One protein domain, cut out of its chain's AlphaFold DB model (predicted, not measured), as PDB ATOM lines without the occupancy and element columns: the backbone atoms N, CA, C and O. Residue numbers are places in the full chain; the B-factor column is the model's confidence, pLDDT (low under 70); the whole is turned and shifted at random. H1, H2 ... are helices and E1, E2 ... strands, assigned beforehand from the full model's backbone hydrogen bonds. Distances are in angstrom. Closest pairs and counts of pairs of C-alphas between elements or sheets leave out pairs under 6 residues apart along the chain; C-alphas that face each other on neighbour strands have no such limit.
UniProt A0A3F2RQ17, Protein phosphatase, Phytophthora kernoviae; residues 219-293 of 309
ATOM      1  N   PHE A 219     160.566 214.408 196.271       95.06
ATOM      2  CA  PHE A 219     160.995 214.059 194.915       95.06
ATOM      3  C   PHE A 219     162.114 214.975 194.394       95.06
ATOM      4  O   PHE A 219     163.146 214.503 193.914       95.06
ATOM      5  N   ALA A 220     161.958 216.291 194.576       95.12
ATOM      6  CA  ALA A 220     162.986 217.277 194.241       95.12
ATOM      7  C   ALA A 220     164.256 217.061 195.080       95.12
ATOM      8  O   ALA A 220     165.366 217.053 194.554       95.12
ATOM      9  N   THR A 221     164.098 216.790 196.379       95.69
ATOM     10  CA  THR A 221     165.220 216.472 197.276       95.69
ATOM     11  C   THR A 221     165.979 215.225 196.822       95.69
ATOM     12  O   THR A 221     167.207 215.226 196.794       95.69
ATOM     13  N   ALA A 222     165.274 214.167 196.427       95.12
ATOM     14  CA  ALA A 222     165.891 212.952 195.914       95.12
ATOM     15  C   ALA A 222     166.636 213.215 194.592       95.12
ATOM     16  O   ALA A 222     167.737 212.699 194.400       95.12
ATOM     17  N   ALA A 223     166.096 214.075 193.719       95.81
ATOM     18  CA  ALA A 223     166.781 214.495 192.498       95.81
ATOM     19  C   ALA A 223     168.053 215.305 192.781       95.81
ATOM     20  O   ALA A 223     169.038 215.132 192.069       95.81
ATOM     21  N   VAL A 224     168.067 216.143 193.827       95.69
ATOM     22  CA  VAL A 224     169.286 216.835 194.285       95.69
ATOM     23  C   VAL A 224     170.356 215.827 194.677       95.69
ATOM     24  O   VAL A 224     171.494 215.957 194.232       95.69
ATOM     25  N   LEU A 225     170.007 214.813 195.473       94.38
ATOM     26  CA  LEU A 225     170.962 213.790 195.905       94.38
ATOM     27  C   LEU A 225     171.560 213.042 194.703       94.38
ATOM     28  O   LEU A 225     172.783 212.967 194.581       94.38
ATOM     29  N   GLU A 226     170.713 212.587 193.774       94.31
ATOM     30  CA  GLU A 226     171.150 211.917 192.542       94.31
ATOM     31  C   GLU A 226     172.014 212.839 191.664       94.31
ATOM     32  O   GLU A 226     173.043 212.426 191.124       94.31
ATOM     33  N   TYR A 227     171.613 214.104 191.507       94.25
ATOM     34  CA  TYR A 227     172.367 215.093 190.742       94.25
ATOM     35  C   TYR A 227     173.768 215.281 191.321       94.25
ATOM     36  O   TYR A 227     174.754 215.208 190.588       94.25
ATOM     37  N   CYS A 228     173.870 215.475 192.636       92.56
ATOM     38  CA  CYS A 228     175.139 215.703 193.315       92.56
ATOM     39  C   CYS A 228     176.064 214.491 193.218       92.56
ATOM     40  O   CYS A 228     177.251 214.653 192.935       92.56
ATOM     41  N   GLU A 229     175.532 213.280 193.395       91.75
ATOM     42  CA  GLU A 229     176.304 212.048 193.228       91.75
ATOM     43  C   GLU A 229     176.908 211.958 191.820       91.75
ATOM     44  O   GLU A 229     178.118 211.769 191.670       91.75
ATOM     45  N   ARG A 230     176.105 212.209 190.779       90.19
ATOM     46  CA  ARG A 230     176.573 212.157 189.386       90.19
ATOM     47  C   ARG A 230     177.569 213.251 189.036       90.19
ATOM     48  O   ARG A 230     178.500 212.999 188.270       90.19
ATOM     49  N   VAL A 231     177.393 214.459 189.572       89.88
ATOM     50  CA  VAL A 231     178.367 215.545 189.400       89.88
ATOM     51  C   VAL A 231     179.705 215.142 190.018       89.88
ATOM     52  O   VAL A 231     180.736 215.251 189.357       89.88
ATOM     53  N   LEU A 232     179.698 214.587 191.233       87.62
ATOM     54  CA  LEU A 232     180.912 214.100 191.894       87.62
ATOM     55  C   LEU A 232     181.587 212.962 191.112       87.62
ATOM     56  O   LEU A 232     182.815 212.947 190.999       87.62
ATOM     57  N   GLU A 233     180.822 212.013 190.568       86.00
ATOM     58  CA  GLU A 233     181.350 210.955 189.698       86.00
ATOM     59  C   GLU A 233     181.997 211.526 188.429       86.00
ATOM     60  O   GLU A 233     183.121 211.150 188.085       86.00
ATOM     61  N   ALA A 234     181.330 212.471 187.761       83.19
ATOM     62  CA  ALA A 234     181.846 213.114 186.557       83.19
ATOM     63  C   ALA A 234     183.148 213.887 186.829       83.19
ATOM     64  O   ALA A 234     184.109 213.754 186.070       83.19
ATOM     65  N   THR A 235     183.227 214.630 187.941       79.69
ATOM     66  CA  THR A 235     184.439 215.365 188.334       79.69
ATOM     67  C   THR A 235     185.603 214.429 188.662       79.69
ATOM     68  O   THR A 235     186.739 214.713 188.288       79.69
ATOM     69  N   LYS A 236     185.351 213.284 189.314       79.44
ATOM     70  CA  LYS A 236     186.397 212.274 189.574       79.44
ATOM     71  C   LYS A 236     186.968 211.685 188.284       79.44
ATOM     72  O   LYS A 236     188.163 211.410 188.220       79.44
ATOM     73  N   LEU A 237     186.121 211.473 187.275       71.06
ATOM     74  CA  LEU A 237     186.524 210.911 185.985       71.06
ATOM     75  C   LEU A 237     187.246 211.925 185.091       71.06
ATOM     76  O   LEU A 237     188.045 211.520 184.247       71.06
ATOM     77  N   ASN A 238     186.992 213.225 185.266       67.38
ATOM     78  CA  ASN A 238     187.660 214.281 184.510       67.38
ATOM     79  C   ASN A 238     187.965 215.517 185.384       67.38
ATOM     80  O   ASN A 238     187.240 216.512 185.324       67.38
ATOM     81  N   PRO A 239     189.053 215.485 186.177       61.09
ATOM     82  CA  PRO A 239     189.394 216.559 187.115       61.09
ATOM     83  C   PRO A 239     189.829 217.869 186.438       61.09
ATOM     84  O   PRO A 239     189.882 218.907 187.089       61.09
ATOM     85  N   THR A 240     190.142 217.832 185.140       52.34
ATOM     86  CA  THR A 240     190.593 218.980 184.330       52.34
ATOM     87  C   THR A 240     189.567 219.428 183.283       52.34
ATOM     88  O   THR A 240     189.884 220.258 182.432       52.34
ATOM     89  N   GLY A 241     188.356 218.865 183.291       49.00
ATOM     90  CA  GLY A 241     187.332 219.160 182.293       49.00
ATOM     91  C   GLY A 241     186.706 220.540 182.514       49.00
ATOM     92  O   GLY A 241     186.173 220.767 183.600       49.00
ATOM     93  N   PRO A 242     186.744 221.450 181.522       46.44
ATOM     94  CA  PRO A 242     186.036 222.718 181.599       46.44
ATOM     95  C   PRO A 242     184.534 222.434 181.667       46.44
ATOM     96  O   PRO A 242     184.109 221.308 181.401       46.44
ATOM     97  N   LEU A 243     183.767 223.455 182.047       53.03
ATOM     98  CA  LEU A 243     182.305 223.504 181.995       53.03
ATOM     99  C   LEU A 243     181.749 222.561 180.914       53.03
ATOM    100  O   LEU A 243     182.290 222.504 179.804       53.03
ATOM    101  N   ASP A 244     180.687 221.818 181.232       57.31
ATOM    102  CA  ASP A 244     180.038 220.982 180.225       57.31
ATOM    103  C   ASP A 244     179.652 221.834 178.989       57.31
ATOM    104  O   ASP A 244     179.712 223.066 179.012       57.31
ATOM    105  N   ALA A 245     179.234 221.214 177.883       56.88
ATOM    106  CA  ALA A 245     178.876 221.951 176.661       56.88
ATOM    107  C   ALA A 245     177.794 223.048 176.863       56.88
ATOM    108  O   ALA A 245     177.535 223.817 175.938       56.88
ATOM    109  N   SER A 246     177.167 223.122 178.046       61.62
ATOM    110  CA  SER A 246     176.189 224.130 178.448       61.62
ATOM    111  C   SER A 246     176.756 225.304 179.269       61.62
ATOM    112  O   SER A 246     175.989 226.187 179.645       61.62
ATOM    113  N   ASN A 247     178.077 225.380 179.499       68.69
ATOM    114  CA  ASN A 247     178.736 226.413 180.318       68.69
ATOM    115  C   ASN A 247     178.240 226.469 181.780       68.69
ATOM    116  O   ASN A 247     178.338 227.511 182.430       68.69
ATOM    117  N   VAL A 248     177.710 225.365 182.318       76.38
ATOM    118  CA  VAL A 248     177.197 225.313 183.696       76.38
ATOM    119  C   VAL A 248     178.278 224.810 184.651       76.38
ATOM    120  O   VAL A 248     178.852 223.737 184.458       76.38
ATOM    121  N   ASP A 249     178.522 225.561 185.728       85.31
ATOM    122  CA  ASP A 249     179.298 225.070 186.870       85.31
ATOM    123  C   ASP A 249     178.422 224.140 187.718       85.31
ATOM    124  O   ASP A 249     177.761 224.533 188.684       85.31
ATOM    125  N   HIS A 250     178.400 222.876 187.307       86.31
ATOM    126  CA  HIS A 250     177.659 221.821 187.984       86.31
ATOM    127  C   HIS A 250     178.088 221.624 189.441       86.31
ATOM    128  O   HIS A 250     177.262 221.222 190.261       86.31
ATOM    129  N   MET A 251     179.349 221.912 189.784       88.00
ATOM    130  CA  MET A 251     179.845 221.729 191.145       88.00
ATOM    131  C   MET A 251     179.281 222.811 192.064       88.00
ATOM    132  O   MET A 251     178.683 222.483 193.089       88.00
ATOM    133  N   ALA A 252     179.393 224.082 191.675       89.31
ATOM    134  CA  ALA A 252     178.819 225.188 192.439       89.31
ATOM    135  C   ALA A 252     177.301 225.023 192.621       89.31
ATOM    136  O   ALA A 252     176.793 225.131 193.738       89.31
ATOM    137  N   LEU A 253     176.595 224.658 191.546       90.50
ATOM    138  CA  LEU A 253     175.154 224.424 191.588       90.50
ATOM    139  C   LEU A 253     174.776 223.238 192.490       90.50
ATOM    140  O   LEU A 253     173.786 223.307 193.217       90.50
ATOM    141  N   SER A 254     175.568 222.159 192.490       92.06
ATOM    142  CA  SER A 254     175.327 221.008 193.369       92.06
ATOM    143  C   SER A 254     175.402 221.397 194.852       92.06
ATOM    144  O   SER A 254     174.548 220.998 195.643       92.06
ATOM    145  N   LEU A 255     176.363 222.249 195.226       92.31
ATOM    146  CA  LEU A 255     176.510 222.749 196.594       92.31
ATOM    147  C   LEU A 255     175.346 223.656 197.001       92.31
ATOM    148  O   LEU A 255     174.839 223.531 198.116       92.31
ATOM    149  N   GLU A 256     174.899 224.534 196.100       93.88
ATOM    150  CA  GLU A 256     173.744 225.403 196.335       93.88
ATOM    151  C   GLU A 256     172.471 224.583 196.589       93.88
ATOM    152  O   GLU A 256     171.778 224.792 197.588       93.88
ATOM    153  N   LEU A 257     172.195 223.600 195.725       93.12
ATOM    154  CA  LEU A 257     171.036 222.718 195.855       93.12
ATOM    155  C   LEU A 257     171.091 221.889 197.145       93.12
ATOM    156  O   LEU A 257     170.103 221.820 197.876       93.12
ATOM    157  N   MET A 258     172.250 221.317 197.486       92.94
ATOM    158  CA  MET A 258     172.424 220.577 198.743       92.94
ATOM    159  C   MET A 258     172.157 221.446 199.969       92.94
ATOM    160  O   MET A 258     171.537 220.993 200.933       92.94
ATOM    161  N   GLN A 259     172.615 222.696 199.941       94.12
ATOM    162  CA  GLN A 259     172.401 223.627 201.038       94.12
ATOM    163  C   GLN A 259     170.922 224.017 201.164       94.12
ATOM    164  O   GLN A 259     170.419 224.087 202.286       94.12
ATOM    165  N   ARG A 260     170.211 224.205 200.042       92.62
ATOM    166  CA  ARG A 260     168.764 224.487 200.016       92.62
ATOM    167  C   ARG A 260     167.937 223.347 200.619       92.62
ATOM    168  O   ARG A 260     167.015 223.600 201.384       92.62
ATOM    169  N   HIS A 261     168.297 222.094 200.341       93.06
ATOM    170  CA  HIS A 261     167.575 220.910 200.831       93.06
ATOM    171  C   HIS A 261     168.095 220.366 202.174       93.06
ATOM    172  O   HIS A 261     167.692 219.288 202.629       93.06
ATOM    173  N   LYS A 262     168.991 221.093 202.845       93.12
ATOM    174  CA  LYS A 262     169.644 220.631 204.070       93.12
ATOM    175  C   LYS A 262     168.631 220.327 205.178       93.12
ATOM    176  O   LYS A 262     167.767 221.134 205.504       93.12
ATOM    177  N   GLY A 263     168.786 219.160 205.805       90.94
ATOM    178  CA  GLY A 263     167.954 218.721 206.930       90.94
ATOM    179  C   GLY A 263     166.621 218.082 206.532       90.94
ATOM    180  O   GLY A 263     165.934 217.557 207.404       90.94
ATOM    181  N   LYS A 264     166.269 218.067 205.242       92.75
ATOM    182  CA  LYS A 264     165.091 217.358 204.737       92.75
ATOM    183  C   LYS A 264     165.359 215.852 204.677       92.75
ATOM    184  O   LYS A 264     166.396 215.423 204.178       92.75
ATOM    185  N   LYS A 265     164.429 215.044 205.196       93.62
ATOM    186  CA  LYS A 265     164.564 213.580 205.267       93.62
ATOM    187  C   LYS A 265     163.552 212.893 204.364       93.62
ATOM    188  O   LYS A 265     162.349 212.956 204.615       93.62
ATOM    189  N   THR A 266     164.046 212.203 203.346       93.94
ATOM    190  CA  THR A 266     163.245 211.421 202.398       93.94
ATOM    191  C   THR A 266     163.244 209.934 202.764       93.94
ATOM    192  O   THR A 266     163.987 209.487 203.639       93.94
ATOM    193  N   LEU A 267     162.381 209.152 202.110       92.19
ATOM    194  CA  LEU A 267     162.360 207.688 202.183       92.19
ATOM    195  C   LEU A 267     163.366 207.097 201.183       92.19
ATOM    196  O   LEU A 267     163.037 206.708 200.063       92.19
ATOM    197  N   ASP A 268     164.626 207.077 201.593       85.62
ATOM    198  CA  ASP A 268     165.820 206.866 200.774       85.62
ATOM    199  C   ASP A 268     166.382 205.435 200.809       85.62
ATOM    200  O   ASP A 268     167.436 205.158 200.235       85.62
ATOM    201  N   ARG A 269     165.703 204.477 201.456       89.94
ATOM    202  CA  ARG A 269     166.179 203.085 201.449       89.94
ATOM    203  C   ARG A 269     165.932 202.438 200.093       89.94
ATOM    204  O   ARG A 269     164.821 201.965 199.836       89.94
ATOM    205  N   HIS A 270     166.963 202.377 199.252       90.88
ATOM    206  CA  HIS A 270     166.887 201.822 197.897       90.88
ATOM    207  C   HIS A 270     167.910 200.698 197.660       90.88
ATOM    208  O   HIS A 270     168.992 200.670 198.241       90.88
ATOM    209  N   LEU A 271     167.562 199.774 196.767       91.69
ATOM    210  CA  LEU A 271     168.433 198.792 196.135       91.69
ATOM    211  C   LEU A 271     168.532 199.144 194.648       91.69
ATOM    212  O   LEU A 271     167.561 198.987 193.904       91.69
ATOM    213  N   LEU A 272     169.705 199.609 194.217       90.12
ATOM    214  CA  LEU A 272     169.967 199.966 192.824       90.12
ATOM    215  C   LEU A 272     170.454 198.746 192.028       90.12
ATOM    216  O   LEU A 272     171.536 198.216 192.265       90.12
ATOM    217  N   LEU A 273     169.674 198.331 191.029       86.62
ATOM    218  CA  LEU A 273     169.977 197.221 190.112       86.62
ATOM    219  C   LEU A 273     170.694 197.674 188.828       86.62
ATOM    220  O   LEU A 273     170.674 196.975 187.804       86.62
ATOM    221  N   ARG A 274     171.272 198.878 188.835       74.94
ATOM    222  CA  ARG A 274     171.822 199.515 187.639       74.94
ATOM    223  C   ARG A 274     172.935 198.669 187.017       74.94
ATOM    224  O   ARG A 274     173.864 198.222 187.680       74.94
ATOM    225  N   LYS A 275     172.887 198.510 185.691       71.00
ATOM    226  CA  LYS A 275     174.023 197.997 184.912       71.00
ATOM    227  C   LYS A 275     174.947 199.157 184.547       71.00
ATOM    228  O   LYS A 275     174.492 200.098 183.900       71.00
ATOM    229  N   VAL A 276     176.230 199.038 184.885       63.88
ATOM    230  CA  VAL A 276     177.276 200.069 184.695       63.88
ATOM    231  C   VAL A 276     177.338 200.621 183.261       63.88
ATOM    232  O   VAL A 276     177.644 201.787 183.059       63.88
ATOM    233  N   SER A 277     176.993 199.820 182.247       62.22
ATOM    234  CA  SER A 277     177.107 200.205 180.832       62.22
ATOM    235  C   SER A 277     175.901 200.950 180.242       62.22
ATOM    236  O   SER A 277     175.917 201.284 179.056       62.22
ATOM    237  N   ARG A 278     174.827 201.184 181.008       71.81
ATOM    238  CA  ARG A 278     173.634 201.868 180.487       71.81
ATOM    239  C   ARG A 278     173.746 203.381 180.649       71.81
ATOM    240  O   ARG A 278     174.065 203.879 181.731       71.81
ATOM    241  N   LYS A 279     173.410 204.093 179.565       81.88
ATOM    242  CA  LYS A 279     173.138 205.533 179.609       81.88
ATOM    243  C   LYS A 279     172.076 205.807 180.667       81.88
ATOM    244  O   LYS A 279     171.126 205.034 180.791       81.88
ATOM    245  N   HIS A 280     172.272 206.902 181.383       86.44
ATOM    246  CA  HIS A 280     171.316 207.394 182.354       86.44
ATOM    247  C   HIS A 280     169.970 207.726 181.703       86.44
ATOM    248  O   HIS A 280     169.932 208.263 180.595       86.44
ATOM    249  N   HIS A 281     168.884 207.405 182.400       89.62
ATOM    250  CA  HIS A 281     167.514 207.710 182.020       89.62
ATOM    251  C   HIS A 281     167.267 209.219 182.014       89.62
ATOM    252  O   HIS A 281     166.735 209.750 181.042       89.62
ATOM    253  N   TYR A 282     167.726 209.909 183.063       91.56
ATOM    254  CA  TYR A 282     167.716 211.369 183.135       91.56
ATOM    255  C   TYR A 282     169.111 211.937 182.886       91.56
ATOM    256  O   TYR A 282     170.099 211.462 183.440       91.56
ATOM    257  N   SER A 283     169.201 212.983 182.073       90.62
ATOM    258  CA  SER A 283     170.393 213.831 181.976       90.62
ATOM    259  C   SER A 283     170.587 214.675 183.243       90.62
ATOM    260  O   SER A 283     169.644 214.885 184.006       90.62
ATOM    261  N   LEU A 284     171.793 215.224 183.447       90.19
ATOM    262  CA  LEU A 284     172.051 216.180 184.534       90.19
ATOM    263  C   LEU A 284     171.121 217.398 184.457       90.19
ATOM    264  O   LEU A 284     170.622 217.848 185.480       90.19
ATOM    265  N   MET A 285     170.836 217.900 183.252       89.69
ATOM    266  CA  MET A 285     169.920 219.029 183.082       89.69
ATOM    267  C   MET A 285     168.483 218.673 183.488       89.69
ATOM    268  O   MET A 285     167.819 219.463 184.147       89.69
ATOM    269  N   GLN A 286     168.003 217.470 183.153       93.00
ATOM    270  CA  GLN A 286     166.685 217.015 183.609       93.00
ATOM    271  C   GLN A 286     166.640 216.845 185.130       93.00
ATOM    272  O   GLN A 286     165.673 217.274 185.748       93.00
ATOM    273  N   LEU A 287     167.684 216.276 185.739       93.62
ATOM    274  CA  LEU A 287     167.770 216.168 187.198       93.62
ATOM    275  C   LEU A 287     167.788 217.536 187.876       93.62
ATOM    276  O   LEU A 287     167.119 217.705 188.886       93.62
ATOM    277  N   LYS A 288     168.485 218.521 187.298       92.56
ATOM    278  CA  LYS A 288     168.446 219.909 187.768       92.56
ATOM    279  C   LYS A 288     167.015 220.455 187.757       92.56
ATOM    280  O   LYS A 288     166.562 220.979 188.765       92.56
ATOM    281  N   LEU A 289     166.294 220.299 186.645       92.81
ATOM    282  CA  LEU A 289     164.909 220.773 186.543       92.81
ATOM    283  C   LEU A 289     163.997 220.109 187.581       92.81
ATOM    284  O   LEU A 289     163.139 220.776 188.148       92.81
ATOM    285  N   ILE A 290     164.200 218.816 187.855       94.56
ATOM    286  CA  ILE A 290     163.456 218.097 188.899       94.56
ATOM    287  C   ILE A 290     163.846 218.601 190.295       94.56
ATOM    288  O   ILE A 290     162.979 218.832 191.131       94.56
ATOM    289  N   ALA A 291     165.136 218.812 190.550       93.12
ATOM    290  CA  ALA A 291     165.652 219.352 191.806       93.12
ATOM    291  C   ALA A 291     165.114 220.758 192.123       93.12
ATOM    292  O   ALA A 291     164.961 221.120 193.285       93.12
ATOM    293  N   GLU A 292     164.808 221.542 191.093       91.75
ATOM    294  CA  GLU A 292     164.233 222.883 191.209       91.75
ATOM    295  C   GLU A 292     162.692 222.877 191.233       91.75
ATOM    296  O   GLU A 292     162.077 223.942 191.311       91.75
ATOM    297  N   MET A 293     162.042 221.704 191.182       89.88
ATOM    298  CA  MET A 293     160.582 221.617 191.228       89.88
ATOM    299  C   MET A 293     160.022 222.164 192.543       89.88
ATOM    300  O   MET A 293     160.381 221.731 193.637       89.88
TER     301      MET A 293
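Overview. This is residues 219 to 293 of the 309 residues of the protein "Protein phosphatase" of Phytophthora kernoviae (UniProt A0A3F2RQ17). One long helix, H1, has two shorter helices, H2 and H3, packed along it, both running back opposite to it, with the three centres making a triangle. From the far end of H2 the chain swings out in a wide loop that holds the small strand E1 and returns to H3; residues 269 to 279 of this loop stick out. The printed part has 75 residues, with three named helices and one named strand in the order H1, H2, E1, H3, and its class is mostly helix. It is compact, with a radius of gyration of the C-alphas of 12.8 A and spans of 35 by 30 by 19 A.

Arrangement. H1, residues 219 to 237, touches H2, residues 250 to 260, with its residues 224 to 232 alone. Their closest C-alphas, of Cys 228 and Ser 254, are 5.3 A apart. They form a helical hairpin, opposite ways at a shallow tilt of 32 degrees, only just short of steep. H1 also touches H3, residues 284 to 291, opposite ways at a shallow tilt of 28 degrees; the closest C-alphas, of Ala 220 and Ala 291, are 4.2 A apart. H2 and H3 are close but not clearly touching: their closest C-alphas, of Leu 257 and Ala 291, are 7.5 A apart. E1, residues 270 to 272, pairs with no named strand and is apart from H1, H2 and H3. In H1, H2 and H3 every O i to N i+4 pair is within hydrogen-bond range.

Along the chain. H1 begins at C-alpha 219 (160.995, 214.059, 194.915) and is 27.2 A long. H2 is 15.2 A long, E1 6.2 A and H3 10.2 A, ending at C-alpha 291 (165.652, 219.352, 191.806).

Size, cuts and confidence. The C-alphas farthest apart, of Thr 240 and Leu 267, are 35.3 A apart. The printed part has no cut. The links H1 to H2 and E1 to H3 are long. The pLDDT is under 70 at residues 238 to 247 and 276 to 277.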